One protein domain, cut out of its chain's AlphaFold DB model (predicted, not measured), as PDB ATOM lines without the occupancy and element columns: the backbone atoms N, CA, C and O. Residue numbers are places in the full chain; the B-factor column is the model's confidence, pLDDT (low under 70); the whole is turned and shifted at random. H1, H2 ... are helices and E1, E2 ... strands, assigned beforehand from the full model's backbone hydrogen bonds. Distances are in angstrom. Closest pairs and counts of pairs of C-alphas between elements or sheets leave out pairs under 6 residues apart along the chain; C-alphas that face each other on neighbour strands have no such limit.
ATOM      1  N   GLU A 133       3.614  16.265 -25.290       85.56
ATOM      2  CA  GLU A 133       2.891  16.574 -26.522       85.56
ATOM      3  C   GLU A 133       3.213  17.989 -27.009       85.56
ATOM      4  O   GLU A 133       3.580  18.164 -28.167       85.56
ATOM      5  N   GLN A 134       3.186  18.974 -26.104       83.00
ATOM      6  CA  GLN A 134       3.586  20.349 -26.408       83.00
ATOM      7  C   GLN A 134       5.030  20.402 -26.901       83.00
ATOM      8  O   GLN A 134       5.332  21.083 -27.880       83.00
ATOM      9  N   LEU A 135       5.944  19.690 -26.230       84.31
ATOM     10  CA  LEU A 135       7.332  19.624 -26.674       84.31
ATOM     11  C   LEU A 135       7.430  18.999 -28.065       84.31
ATOM     12  O   LEU A 135       8.108  19.551 -28.919       84.31
ATOM     13  N   VAL A 136       6.771  17.864 -28.299       89.50
ATOM     14  CA  VAL A 136       6.770  17.198 -29.608       89.50
ATOM     15  C   VAL A 136       6.326  18.162 -30.705       89.50
ATOM     16  O   VAL A 136       6.985  18.229 -31.737       89.50
ATOM     17  N   GLU A 137       5.257  18.922 -30.476       88.19
ATOM     18  CA  GLU A 137       4.764  19.938 -31.408       88.19
ATOM     19  C   GLU A 137       5.804  21.044 -31.658       88.19
ATOM     20  O   GLU A 137       6.143  21.323 -32.808       88.19
ATOM     21  N   SER A 138       6.386  21.600 -30.590       85.12
ATOM     22  CA  SER A 138       7.444  22.623 -30.668       85.12
ATOM     23  C   SER A 138       8.695  22.140 -31.409       85.12
ATOM     24  O   SER A 138       9.326  22.889 -32.149       85.12
ATOM     25  N   VAL A 139       9.082  20.880 -31.213       88.38
ATOM     26  CA  VAL A 139      10.294  20.324 -31.820       88.38
ATOM     27  C   VAL A 139      10.051  19.954 -33.278       88.38
ATOM     28  O   VAL A 139      10.882  20.268 -34.128       88.38
ATOM     29  N   LYS A 140       8.903  19.346 -33.598       89.12
ATOM     30  CA  LYS A 140       8.546  19.000 -34.981       89.12
ATOM     31  C   LYS A 140       8.400  20.227 -35.875       89.12
ATOM     32  O   LYS A 140       8.770  20.144 -37.037       89.12
ATOM     33  N   SER A 141       7.922  21.358 -35.346       85.81
ATOM     34  CA  SER A 141       7.847  22.605 -36.120       85.81
ATOM     35  C   SER A 141       9.223  23.187 -36.470       85.81
ATOM     36  O   SER A 141       9.335  23.959 -37.418       85.81
ATOM     37  N   LYS A 142      10.277  22.808 -35.731       84.94
ATOM     38  CA  LYS A 142      11.660  23.277 -35.920       84.94
ATOM     39  C   LYS A 142      12.553  22.252 -36.635       84.94
ATOM     40  O   LYS A 142      13.605  22.627 -37.147       84.94
ATOM     41  N   ASN A 143      12.190  20.967 -36.633       84.12
ATOM     42  CA  ASN A 143      13.004  19.885 -37.190       84.12
ATOM     43  C   ASN A 143      12.130  18.727 -37.704       84.12
ATOM     44  O   ASN A 143      11.652  17.898 -36.923       84.12
ATOM     45  N   GLU A 144      11.966  18.650 -39.026       80.62
ATOM     46  CA  GLU A 144      11.145  17.634 -39.703       80.62
ATOM     47  C   GLU A 144      11.688  16.203 -39.540       80.62
ATOM     48  O   GLU A 144      10.913  15.251 -39.506       80.62
ATOM     49  N   GLU A 145      13.003  16.036 -39.345       86.12
ATOM     50  CA  GLU A 145      13.649  14.731 -39.127       86.12
ATOM     51  C   GLU A 145      13.482  14.203 -37.684       86.12
ATOM     52  O   GLU A 145      14.118  13.224 -37.283       86.12
ATOM     53  N   THR A 146      12.643  14.850 -36.869       91.56
ATOM     54  CA  THR A 146      12.397  14.439 -35.484       91.56
ATOM     55  C   THR A 146      11.644  13.115 -35.423       91.56
ATOM     56  O   THR A 146      10.477  13.013 -35.812       91.56
ATOM     57  N   ILE A 147      12.268  12.108 -34.815       93.69
ATOM     58  CA  ILE A 147      11.633  10.817 -34.547       93.69
ATOM     59  C   ILE A 147      10.977  10.868 -33.171       93.69
ATOM     60  O   ILE A 147      11.621  11.188 -32.169       93.69
ATOM     61  N   VAL A 148       9.695  10.517 -33.108       93.81
ATOM     62  CA  VAL A 148       8.916  10.505 -31.866       93.81
ATOM     63  C   VAL A 148       8.485   9.087 -31.537       93.81
ATOM     64  O   VAL A 148       7.919   8.384 -32.367       93.81
ATOM     65  N   ASP A 149       8.717   8.691 -30.294       92.62
ATOM     66  CA  ASP A 149       8.217   7.448 -29.722       92.62
ATOM     67  C   ASP A 149       7.349   7.802 -28.520       92.62
ATOM     68  O   ASP A 149       7.826   8.000 -27.395       92.62
ATOM     69  N   SER A 150       6.054   7.935 -28.797       90.12
ATOM     70  CA  SER A 150       5.053   8.332 -27.811       90.12
ATOM     71  C   SER A 150       4.910   7.305 -26.690       90.12
ATOM     72  O   SER A 150       4.728   7.687 -25.536       90.12
ATOM     73  N   ALA A 151       5.073   6.010 -26.992       90.06
ATOM     74  CA  ALA A 151       4.975   4.937 -26.004       90.06
ATOM     75  C   ALA A 151       6.074   5.049 -24.937       90.06
ATOM     76  O   ALA A 151       5.815   4.910 -23.741       90.06
ATOM     77  N   LYS A 152       7.308   5.365 -25.349       90.19
ATOM     78  CA  LYS A 152       8.437   5.583 -24.430       90.19
ATOM     79  C   LYS A 152       8.591   7.039 -23.981       90.19
ATOM     80  O   LYS A 152       9.549   7.320 -23.249       90.19
ATOM     81  N   LYS A 153       7.686   7.931 -24.407       91.31
ATOM     82  CA  LYS A 153       7.742   9.390 -24.213       91.31
ATOM     83  C   LYS A 153       9.127   9.950 -24.525       91.31
ATOM     84  O   LYS A 153       9.760  10.607 -23.696       91.31
ATOM     85  N   GLN A 154       9.653   9.621 -25.698       92.69
ATOM     86  CA  GLN A 154      10.972  10.072 -26.127       92.69
ATOM     87  C   GLN A 154      10.922  10.709 -27.511       92.69
ATOM     88  O   GLN A 154      10.131  10.313 -28.365       92.69
ATOM     89  N   ILE A 155      11.811  11.674 -27.713       93.31
ATOM     90  CA  ILE A 155      12.087  12.293 -29.005       93.31
ATOM     91  C   ILE A 155      13.563  12.121 -29.347       93.31
ATOM     92  O   ILE A 155      14.417  12.118 -28.453       93.31
ATOM     93  N   LEU A 156      13.849  11.975 -30.635       94.88
ATOM     94  CA  LEU A 156      15.186  12.015 -31.206       94.88
ATOM     95  C   LEU A 156      15.235  13.145 -32.226       94.88
ATOM     96  O   LEU A 156      14.486  13.130 -33.198       94.88
ATOM     97  N   VAL A 157      16.122  14.103 -31.997       94.56
ATOM     98  CA  VAL A 157      16.307  15.285 -32.839       94.56
ATOM     99  C   VAL A 157      17.668  15.172 -33.501       94.56
ATOM    100  O   VAL A 157      18.684  15.104 -32.806       94.56
ATOM    101  N   LYS A 158      17.706  15.125 -34.832       93.44
ATOM    102  CA  LYS A 158      18.972  15.093 -35.568       93.44
ATOM    103  C   LYS A 158      19.717  16.409 -35.383       93.44
ATOM    104  O   LYS A 158      19.121  17.480 -35.508       93.44
ATOM    105  N   ILE A 159      21.013  16.330 -35.109       92.38
ATOM    106  CA  ILE A 159      21.879  17.507 -35.070       92.38
ATOM    107  C   ILE A 159      22.300  17.819 -36.518       92.38
ATOM    108  O   ILE A 159      22.910  16.953 -37.158       92.38
ATOM    109  N   PRO A 160      21.970  19.011 -37.057       89.31
ATOM    110  CA  PRO A 160      22.162  19.330 -38.471       89.31
ATOM    111  C   PRO A 160      23.590  19.091 -38.963       89.31
ATOM    112  O   PRO A 160      24.545  19.439 -38.272       89.31
ATOM    113  N   SER A 161      23.716  18.534 -40.170       87.31
ATOM    114  CA  SER A 161      25.000  18.256 -40.840       87.31
ATOM    115  C   SER A 161      25.932  17.297 -40.089       87.31
ATOM    116  O   SER A 161      27.136  17.293 -40.328       87.31
ATOM    117  N   THR A 162      25.391  16.466 -39.193       90.94
ATOM    118  CA  THR A 162      26.170  15.470 -38.445       90.94
ATOM    119  C   THR A 162      25.503  14.093 -38.440       90.94
ATOM    120  O   THR A 162      24.325  13.957 -38.768       90.94
ATOM    121  N   GLY A 163      26.251  13.070 -38.016       92.06
ATOM    122  CA  GLY A 163      25.734  11.731 -37.709       92.06
ATOM    123  C   GLY A 163      25.226  11.569 -36.269       92.06
ATOM    124  O   GLY A 163      25.196  10.449 -35.761       92.06
ATOM    125  N   TYR A 164      24.886  12.666 -35.580       95.19
ATOM    126  CA  TYR A 164      24.462  12.634 -34.181       95.19
ATOM    127  C   TYR A 164      22.987  12.994 -33.999       95.19
ATOM    128  O   TYR A 164      22.440  13.868 -34.672       95.19
ATOM    129  N   TYR A 165      22.354  12.358 -33.014       95.44
ATOM    130  CA  TYR A 165      20.984  12.643 -32.591       95.44
ATOM    131  C   TYR A 165      20.943  12.982 -31.105       95.44
ATOM    132  O   TYR A 165      21.454  12.235 -30.270       95.44
ATOM    133  N   LEU A 166      20.273  14.075 -30.748       95.50
ATOM    134  CA  LEU A 166      19.892  14.363 -29.372       95.50
ATOM    135  C   LEU A 166      18.632  13.572 -29.028       95.50
ATOM    136  O   LEU A 166      17.562  13.802 -29.585       95.50
ATOM    137  N   ARG A 167      18.732  12.681 -28.048       94.38
ATOM    138  CA  ARG A 167      17.577  12.056 -27.413       94.38
ATOM    139  C   ARG A 167      17.171  12.823 -26.164       94.38
ATOM    140  O   ARG A 167      17.964  12.945 -25.227       94.38
ATOM    141  N   ALA A 168      15.891  13.172 -26.088       91.69
ATOM    142  CA  ALA A 168      15.230  13.592 -24.859       91.69
ATOM    143  C   ALA A 168      14.124  12.594 -24.493       91.69
ATOM    144  O   ALA A 168      13.188  12.377 -25.257       91.69
ATOM    145  N   LYS A 169      14.231  11.961 -23.318       90.00
ATOM    146  CA  LYS A 169      13.209  11.053 -22.776       90.00
ATOM    147  C   LYS A 169      12.527  11.683 -21.565       90.00
ATOM    148  O   LYS A 169      13.185  11.974 -20.566       90.00
ATOM    149  N   TYR A 170      11.210  11.827 -21.657       83.75
ATOM    150  CA  TYR A 170      10.329  12.363 -20.629       83.75
ATOM    151  C   TYR A 170       9.817  11.225 -19.745       83.75
ATOM    152  O   TYR A 170       9.083  10.345 -20.183       83.75
ATOM    153  N   GLY A 171      10.211  11.234 -18.476       77.88
ATOM    154  CA  GLY A 171       9.690  10.319 -17.460       77.88
ATOM    155  C   GLY A 171       9.556  11.034 -16.123       77.88
ATOM    156  O   GLY A 171       9.232  12.218 -16.088       77.88
ATOM    157  N   LYS A 172       9.895  10.345 -15.023       71.12
ATOM    158  CA  LYS A 172      10.036  10.976 -13.695       71.12
ATOM    159  C   LYS A 172      11.071  12.105 -13.683       71.12
ATOM    160  O   LYS A 172      11.048  12.914 -12.781       71.12
ATOM    161  N   ASN A 173      12.003  12.133 -14.629       74.19
ATOM    162  CA  ASN A 173      12.931  13.234 -14.867       74.19
ATOM    163  C   ASN A 173      13.173  13.325 -16.377       74.19
ATOM    164  O   ASN A 173      12.957  12.340 -17.095       74.19
ATOM    165  N   LEU A 174      13.671  14.468 -16.850       81.25
ATOM    166  CA  LEU A 174      14.193  14.574 -18.207       81.25
ATOM    167  C   LEU A 174      15.540  13.846 -18.292       81.25
ATOM    168  O   LEU A 174      16.492  14.191 -17.594       81.25
ATOM    169  N   SER A 175      15.621  12.830 -19.150       88.38
ATOM    170  CA  SER A 175      16.867  12.126 -19.455       88.38
ATOM    171  C   SER A 175      17.367  12.549 -20.827       88.38
ATOM    172  O   SER A 175      16.648  12.395 -21.814       88.38
ATOM    173  N   LEU A 176      18.625  12.979 -20.895       93.00
ATOM    174  CA  LEU A 176      19.278  13.374 -22.139       93.00
ATOM    175  C   LEU A 176      20.347  12.365 -22.553       93.00
ATOM    176  O   LEU A 176      21.061  11.790 -21.724       93.00
ATOM    177  N   SER A 177      20.446  12.107 -23.850       95.56
ATOM    178  CA  SER A 177      21.543  11.335 -24.434       95.56
ATOM    179  C   SER A 177      21.875  11.858 -25.821       95.56
ATOM    180  O   SER A 177      20.994  12.368 -26.499       95.56
ATOM    181  N   ILE A 178      23.121  11.699 -26.248       96.62
ATOM    182  CA  ILE A 178      23.516  11.862 -27.645       96.62
ATOM    183  C   ILE A 178      23.732  10.461 -28.208       96.62
ATOM    184  O   ILE A 178      24.378   9.631 -27.564       96.62
ATOM    185  N   TYR A 179      23.167  10.195 -29.376       96.12
ATOM    186  CA  TYR A 179      23.422   8.984 -30.138       96.12
ATOM    187  C   TYR A 179      24.306   9.285 -31.324       96.12
ATOM    188  O   TYR A 179      24.067  10.253 -32.037       96.12
ATOM    189  N   ASP A 180      25.299   8.431 -31.515       95.44
ATOM    190  CA  ASP A 180      26.175   8.419 -32.673       95.44
ATOM    191  C   ASP A 180      25.733   7.289 -33.603       95.44
ATOM    192  O   ASP A 180      25.745   6.114 -33.213       95.44
ATOM    193  N   THR A 181      25.309   7.643 -34.814       93.94
ATOM    194  CA  THR A 181      24.868   6.680 -35.829       93.94
ATOM    195  C   THR A 181      25.983   6.296 -36.800       93.94
ATOM    196  O   THR A 181      25.742   5.533 -37.735       93.94
ATOM    197  N   MET A 182      27.204   6.800 -36.603       92.31
ATOM    198  CA  MET A 182      28.352   6.506 -37.456       92.31
ATOM    199  C   MET A 182      29.085   5.260 -36.954       92.31
ATOM    200  O   MET A 182      29.463   5.168 -35.782       92.31
ATOM    201  N   GLN A 183      29.307   4.295 -37.848       89.69
ATOM    202  CA  GLN A 183      30.049   3.074 -37.525       89.69
ATOM    203  C   GLN A 183      31.482   3.411 -37.112       89.69
ATOM    204  O   GLN A 183      31.929   3.058 -36.018       89.69
ATOM    205  N   GLU A 184      32.169   4.188 -37.943       87.88
ATOM    206  CA  GLU A 184      33.470   4.759 -37.624       87.88
ATOM    207  C   GLU A 184      33.305   6.076 -36.873       87.88
ATOM    208  O   GLU A 184      32.431   6.892 -37.171       87.88
ATOM    209  N   ARG A 185      34.133   6.280 -35.851       83.44
ATOM    210  CA  ARG A 185      34.048   7.476 -35.021       83.44
ATOM    211  C   ARG A 185      34.775   8.636 -35.700       83.44
ATOM    212  O   ARG A 185      35.967   8.810 -35.488       83.44
ATOM    213  N   ALA A 186      34.043   9.455 -36.448       75.44
ATOM    214  CA  ALA A 186      34.592  10.665 -37.068       75.44
ATOM    215  C   ALA A 186      34.840  11.817 -36.066       75.44
ATOM    216  O   ALA A 186      35.576  12.755 -36.368       75.44
ATOM    217  N   GLY A 187      34.239  11.766 -34.871       88.75
ATOM    218  CA  GLY A 187      34.373  12.825 -33.872       88.75
ATOM    219  C   GLY A 187      33.931  12.452 -32.454       88.75
ATOM    220  O   GLY A 187      33.504  11.333 -32.150       88.75
ATOM    221  N   LEU A 188      34.052  13.421 -31.554       93.25
ATOM    222  CA  LEU A 188      33.561  13.379 -30.182       93.25
ATOM    223  C   LEU A 188      32.340  14.285 -30.064       93.25
ATOM    224  O   LEU A 188      32.458  15.490 -30.265       93.25
ATOM    225  N   ALA A 189      31.210  13.709 -29.657       95.25
ATOM    226  CA  ALA A 189      30.082  14.470 -29.145       95.25
ATOM    227  C   ALA A 189      30.077  14.432 -27.609       95.25
ATOM    228  O   ALA A 189      30.210  13.368 -27.004       95.25
ATOM    229  N   GLU A 190      29.913  15.588 -26.971       94.06
ATOM    230  CA  GLU A 190      29.908  15.729 -25.515       94.06
ATOM    231  C   GLU A 190      28.844  16.723 -25.036       94.06
ATOM    232  O   GLU A 190      28.439  17.635 -25.757       94.06
ATOM    233  N   PHE A 191      28.395  16.562 -23.790       94.25
ATOM    234  CA  PHE A 191      27.603  17.588 -23.115       94.25
ATOM    235  C   PHE A 191      28.536  18.613 -22.471       94.25
ATOM    236  O   PHE A 191      29.287  18.278 -21.552       94.25
ATOM    237  N   VAL A 192      28.440  19.866 -22.904       91.00
ATOM    238  CA  VAL A 192      29.186  20.996 -22.345       91.00
ATOM    239  C   VAL A 192      28.292  21.721 -21.341       91.00
ATOM    240  O   VAL A 192      27.220  22.212 -21.695       91.00
ATOM    241  N   ILE A 193      28.723  21.752 -20.076       89.50
ATOM    242  CA  ILE A 193      27.983  22.363 -18.959       89.50
ATOM    243  C   ILE A 193      28.957  23.229 -18.141       89.50
ATOM    244  O   ILE A 193      29.503  22.748 -17.149       89.50
ATOM    245  N   PRO A 194      29.229  24.481 -18.555       78.88
ATOM    246  CA  PRO A 194      30.371  25.257 -18.057       78.88
ATOM    247  C   PRO A 194      30.427  25.426 -16.532       78.88
ATOM    248  O   PRO A 194      31.488  25.313 -15.927       78.88
ATOM    249  N   GLU A 195      29.280  25.649 -15.891       81.94
ATOM    250  CA  GLU A 195      29.210  26.006 -14.465       81.94
ATOM    251  C   GLU A 195      28.955  24.813 -13.534       81.94
ATOM    252  O   GLU A 195      28.776  24.972 -12.321       81.94
ATOM    253  N   HIS A 196      28.904  23.593 -14.074       84.25
ATOM    254  CA  HIS A 196      28.531  22.423 -13.294       84.25
ATOM    255  C   HIS A 196      29.424  21.226 -13.551       84.25
ATOM    256  O   HIS A 196      29.790  20.911 -14.677       84.25
ATOM    257  N   ASN A 197      29.671  20.478 -12.479       88.94
ATOM    258  CA  ASN A 197      30.209  19.138 -12.616       88.94
ATOM    259  C   ASN A 197      29.227  18.288 -13.428       88.94
ATOM    260  O   ASN A 197      28.010  18.332 -13.200       88.94
ATOM    261  N   SER A 198      29.759  17.483 -14.337       89.44
ATOM    262  CA  SER A 198      28.967  16.556 -15.135       89.44
ATOM    263  C   SER A 198      29.552  15.153 -15.051       89.44
ATOM    264  O   SER A 198      30.756  14.966 -14.895       89.44
ATOM    265  N   SER A 206      30.428  -2.566 -31.227       80.94
ATOM    266  CA  SER A 206      30.897  -2.897 -32.579       80.94
ATOM    267  C   SER A 206      29.736  -3.187 -33.533       80.94
ATOM    268  O   SER A 206      29.826  -2.894 -34.722       80.94
ATOM    269  N   LEU A 207      28.633  -3.720 -33.001       86.50
ATOM    270  CA  LEU A 207      27.366  -3.897 -33.709       86.50
ATOM    271  C   LEU A 207      26.363  -2.847 -33.223       86.50
ATOM    272  O   LEU A 207      26.236  -2.672 -32.010       86.50
ATOM    273  N   PRO A 208      25.649  -2.151 -34.118       90.44
ATOM    274  CA  PRO A 208      24.767  -1.076 -33.704       90.44
ATOM    275  C   PRO A 208      23.528  -1.614 -32.987       90.44
ATOM    276  O   PRO A 208      22.917  -2.592 -33.423       90.44
ATOM    277  N   ASP A 209      23.096  -0.906 -31.951       89.44
ATOM    278  CA  ASP A 209      21.745  -1.049 -31.423       89.44
ATOM    279  C   ASP A 209      20.742  -0.472 -32.427       89.44
ATOM    280  O   ASP A 209      21.029   0.505 -33.121       89.44
ATOM    281  N   THR A 210      19.539  -1.044 -32.494       89.88
ATOM    282  CA  THR A 210      18.448  -0.476 -33.297       89.88
ATOM    283  C   THR A 210      17.471   0.272 -32.403       89.88
ATOM    284  O   THR A 210      16.842  -0.312 -31.519       89.88
ATOM    285  N   LEU A 211      17.301   1.569 -32.652       86.94
ATOM    286  CA  LEU A 211      16.371   2.420 -31.922       86.94
ATOM    287  C   LEU A 211      15.469   3.168 -32.897       86.94
ATOM    288  O   LEU A 211      15.911   4.084 -33.580       86.94
ATOM    289  N   ASN A 212      14.192   2.780 -32.952       85.75
ATOM    290  CA  ASN A 212      13.207   3.400 -33.844       85.75
ATOM    291  C   ASN A 212      13.673   3.400 -35.317       85.75
ATOM    292  O   ASN A 212      13.489   4.376 -36.034       85.75
ATOM    293  N   GLY A 213      14.324   2.309 -35.742       87.50
ATOM    294  CA  GLY A 213      14.904   2.154 -37.080       87.50
ATOM    295  C   GLY A 213      16.307   2.753 -37.254       87.50
ATOM    296  O   GLY A 213      16.981   2.418 -38.223       87.50
ATOM    297  N   LEU A 214      16.789   3.572 -36.313       91.06
ATOM    298  CA  LEU A 214      18.152   4.106 -36.343       91.06
ATOM    299  C   LEU A 214      19.161   3.073 -35.844       91.06
ATOM    300  O   LEU A 214      18.973   2.486 -34.779       91.06
ATOM    301  N   LYS A 215      20.264   2.918 -36.577       94.56
ATOM    302  CA  LYS A 215      21.452   2.187 -36.124       94.56
ATOM    303  C   LYS A 215      22.301   3.104 -35.247       94.56
ATOM    304  O   LYS A 215      22.747   4.148 -35.712       94.56
ATOM    305  N   VAL A 216      22.521   2.719 -33.997       94.69
ATOM    306  CA  VAL A 216      23.253   3.501 -32.996       94.69
ATOM    307  C   VAL A 216      24.482   2.724 -32.547       94.69
ATOM    308  O   VAL A 216      24.363   1.634 -31.999       94.69
ATOM    309  N   TYR A 217      25.667   3.295 -32.745       94.00
ATOM    310  CA  TYR A 217      26.938   2.667 -32.367       94.00
ATOM    311  C   TYR A 217      27.441   3.141 -31.010       94.00
ATOM    312  O   TYR A 217      28.164   2.416 -30.323       94.00
ATOM    313  N   ARG A 218      27.087   4.373 -30.620       94.69
ATOM    314  CA  ARG A 218      27.502   4.957 -29.339       94.69
ATOM    315  C   ARG A 218      26.362   5.743 -28.712       94.69
ATOM    316  O   ARG A 218      25.604   6.429 -29.396       94.69
ATOM    317  N   GLN A 219      26.273   5.669 -27.390       95.81
ATOM    318  CA  GLN A 219      25.378   6.481 -26.580       95.81
ATOM    319  C   GLN A 219      26.176   7.230 -25.521       95.81
ATOM    320  O   GLN A 219      26.786   6.630 -24.641       95.81
ATOM    321  N   ILE A 220      26.066   8.551 -25.539       95.94
ATOM    322  CA  ILE A 220      26.623   9.448 -24.532       95.94
ATOM    323  C   ILE A 220      25.460   9.891 -23.647       95.94
ATOM    324  O   ILE A 220      24.610  10.674 -24.068       95.94
ATOM    325  N   LYS A 221      25.345   9.351 -22.431       95.56
ATOM    326  CA  LYS A 221      24.220   9.614 -21.519       95.56
ATOM    327  C   LYS A 221      24.639  10.519 -20.370       95.56
ATOM    328  O   LYS A 221      25.457  10.130 -19.535       95.56
ATOM    329  N   LEU A 222      23.995  11.677 -20.254       93.56
ATOM    330  CA  LEU A 222      24.168  12.566 -19.110       93.56
ATOM    331  C   LEU A 222      23.479  11.965 -17.874       93.56
ATOM    332  O   LEU A 222      22.279  11.694 -17.888       93.56
ATOM    333  N   LYS A 223      24.241  11.710 -16.803       88.25
ATOM    334  CA  LYS A 223      23.735  11.062 -15.575       88.25
ATOM    335  C   LYS A 223      23.099  12.036 -14.579       88.25
ATOM    336  O   LYS A 223      22.394  11.587 -13.677       88.25
ATOM    337  N   LYS A 224      23.332  13.344 -14.723       74.38
ATOM    338  CA  LYS A 224      22.744  14.370 -13.851       74.38
ATOM    339  C   LYS A 224      21.218  14.371 -14.015       74.38
ATOM    340  O   LYS A 224      20.727  14.387 -15.141       74.38
ATOM    341  N   GLN A 225      20.470  14.361 -12.907       67.62
ATOM    342  CA  GLN A 225      19.042  14.683 -12.957       67.62
ATOM    343  C   GLN A 225      18.919  16.160 -13.307       67.62
ATOM    344  O   GLN A 225      19.374  17.009 -12.541       67.62
ATOM    345  N   LEU A 226      18.360  16.442 -14.478       64.94
ATOM    346  CA  LEU A 226      18.164  17.800 -14.948       64.94
ATOM    347  C   LEU A 226      16.746  18.247 -14.651       64.94
ATOM    348  O   LEU A 226      15.781  17.522 -14.922       64.94
ATOM    349  N   ILE A 227      16.636  19.463 -14.135       62.25
ATOM    350  CA  ILE A 227      15.391  20.214 -14.205       62.25
ATOM    351  C   ILE A 227      15.378  21.004 -15.520       62.25
ATOM    352  O   ILE A 227      16.443  21.380 -16.002       62.25
ATOM    353  N   PRO A 228      14.221  21.259 -16.149       62.62
ATOM    354  CA  PRO A 228      14.214  21.876 -17.478       62.62
ATOM    355  C   PRO A 228      14.821  23.283 -17.570       62.62
ATOM    356  O   PRO A 228      15.282  23.670 -18.636       62.62
ATOM    357  N   SER A 229      14.925  24.010 -16.459       61.47
ATOM    358  CA  SER A 229      15.710  25.248 -16.381       61.47
ATOM    359  C   SER A 229      17.215  25.040 -16.571       61.47
ATOM    360  O   SER A 229      17.885  25.949 -17.045       61.47
ATOM    361  N   PRO A 378      23.506  24.828 -28.634       92.19
ATOM    362  CA  PRO A 378      22.695  25.019 -27.433       92.19
ATOM    363  C   PRO A 378      21.466  24.112 -27.436       92.19
ATOM    364  O   PRO A 378      20.738  24.073 -28.429       92.19
ATOM    365  N   LEU A 379      21.187  23.425 -26.323       89.31
ATOM    366  CA  LEU A 379      20.025  22.530 -26.252       89.31
ATOM    367  C   LEU A 379      18.700  23.274 -26.380       89.31
ATOM    368  O   LEU A 379      17.729  22.696 -26.861       89.31
ATOM    369  N   SER A 380      18.659  24.552 -25.997       84.12
ATOM    370  CA  SER A 380      17.491  25.410 -26.201       84.12
ATOM    371  C   SER A 380      17.058  25.459 -27.669       84.12
ATOM    372  O   SER A 380      15.863  25.454 -27.931       84.12
ATOM    373  N   LYS A 381      17.985  25.379 -28.633       83.62
ATOM    374  CA  LYS A 381      17.629  25.327 -30.063       83.62
ATOM    375  C   LYS A 381      16.826  24.082 -30.443       83.62
ATOM    376  O   LYS A 381      16.081  24.124 -31.414       83.62
ATOM    377  N   PHE A 382      16.981  22.989 -29.696       83.25
ATOM    378  CA  PHE A 382      16.325  21.713 -29.985       83.25
ATOM    379  C   PHE A 382      15.145  21.412 -29.070       83.25
ATOM    380  O   PHE A 382      14.293  20.625 -29.455       83.25
ATOM    381  N   LEU A 383      15.128  21.954 -27.849       78.56
ATOM    382  CA  LEU A 383      14.195  21.551 -26.791       78.56
ATOM    383  C   LEU A 383      13.447  22.724 -26.139       78.56
ATOM    384  O   LEU A 383      12.676  22.486 -25.210       78.56
ATOM    385  N   SER A 384      13.668  23.977 -26.557       67.25
ATOM    386  CA  SER A 384      12.862  25.086 -26.039       67.25
ATOM    387  C   SER A 384      11.496  25.138 -26.714       67.25
ATOM    388  O   SER A 384      11.339  24.794 -27.893       67.25
TER     389      SER A 384
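AT A GLANCE: This is residues 133 to 198, 206 to 229 and 378 to 384 of the 385 residues of the protein "Predicted protein" of Naegleria gruberi (UniProt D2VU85). A strongly twisted sheet of six strands curls like part of a barrel, with H1 over its E2 end and the short H2 beside H1; at the other end E7 bends sharply, and its first part pairs with the edge strand E6. E5 passes near E4 and E7 but pairs with no named strand. The 97 printed residues hold two named helices and seven named strands, in the order H1 E1 E2 E3 E4 E5 E6 E7 H2, a mixed class. The sheet's order is E1 - E2 - E3 - E4 - E7 - E6, all antiparallel. The whole is compact, with a radius of gyration of the C-alphas of 13.3 A and spans of 34 by 31 by 25 A.

HOW THE PARTS SIT: H1, residues 133 to 140, is on the sheet over E2, residues 154 to 158, at a height over the sheet of 9.6 A. It runs along the strands, at 10 degrees to E2 on the local plane; their closest C-alphas are those of Val 136 and Ile 155, 7.3 A apart. Every O i to N i+4 pair in H1 is within hydrogen-bond range. E1, residues 147 to 149, E2, E3, residues 164 to 170, and E4, residues 174 to 180, form a meander, each strand the antiparallel neighbour of the one before. Within hydrogen-bond range are N 147 and O 156 across E1 and E2, at 2.9 A, N 157 and O 166 across E2 and E3, at 2.8 A, and N 167 and O 177 across E3 and E4, at 2.8 A. E5, residues 188 to 192, comes closest to E4 at the C-alphas of Ile 178 and Ala 189, 7.2 A. E6, residues 206 to 211, and E7, residues 214 to 222, are a hairpin, with N 209 and O 216 at 2.8 A. E7 bends by 82 degrees at residue 217 and pairs with E4 over residues 218 to 221, with N 178 and O 220 at 2.8 A. H2, residues 380 to 383, only grazes the sheet and touches H1, the closest C-alphas being those of Val 139 and Phe 382, 6.5 A; it is too short for an O i to N i+4 pair.

IN THESE COORDINATES: H1 begins at C-alpha 133 (2.891, 16.574, -26.522) and is 10.5 A long. E3 measures 19.6 A, E4 19.8 A and E7 20.1 A, the last ending at C-alpha 222 (24.168, 12.566, -19.110). H2 ends at C-alpha 383 (14.195, 21.551, -26.791).

THE WHOLE: The farthest C-alphas, those of Gln 134 and Ser 206, are 36.4 A apart. Residues 199 to 205 and 230 to 377 are cut out, with C-alpha gaps of 26.2 A and 13.1 A. Of the links that are printed whole, none is long. Mean pLDDT of the printed part is 87.5; residues 225 to 229 and 384 are under 70.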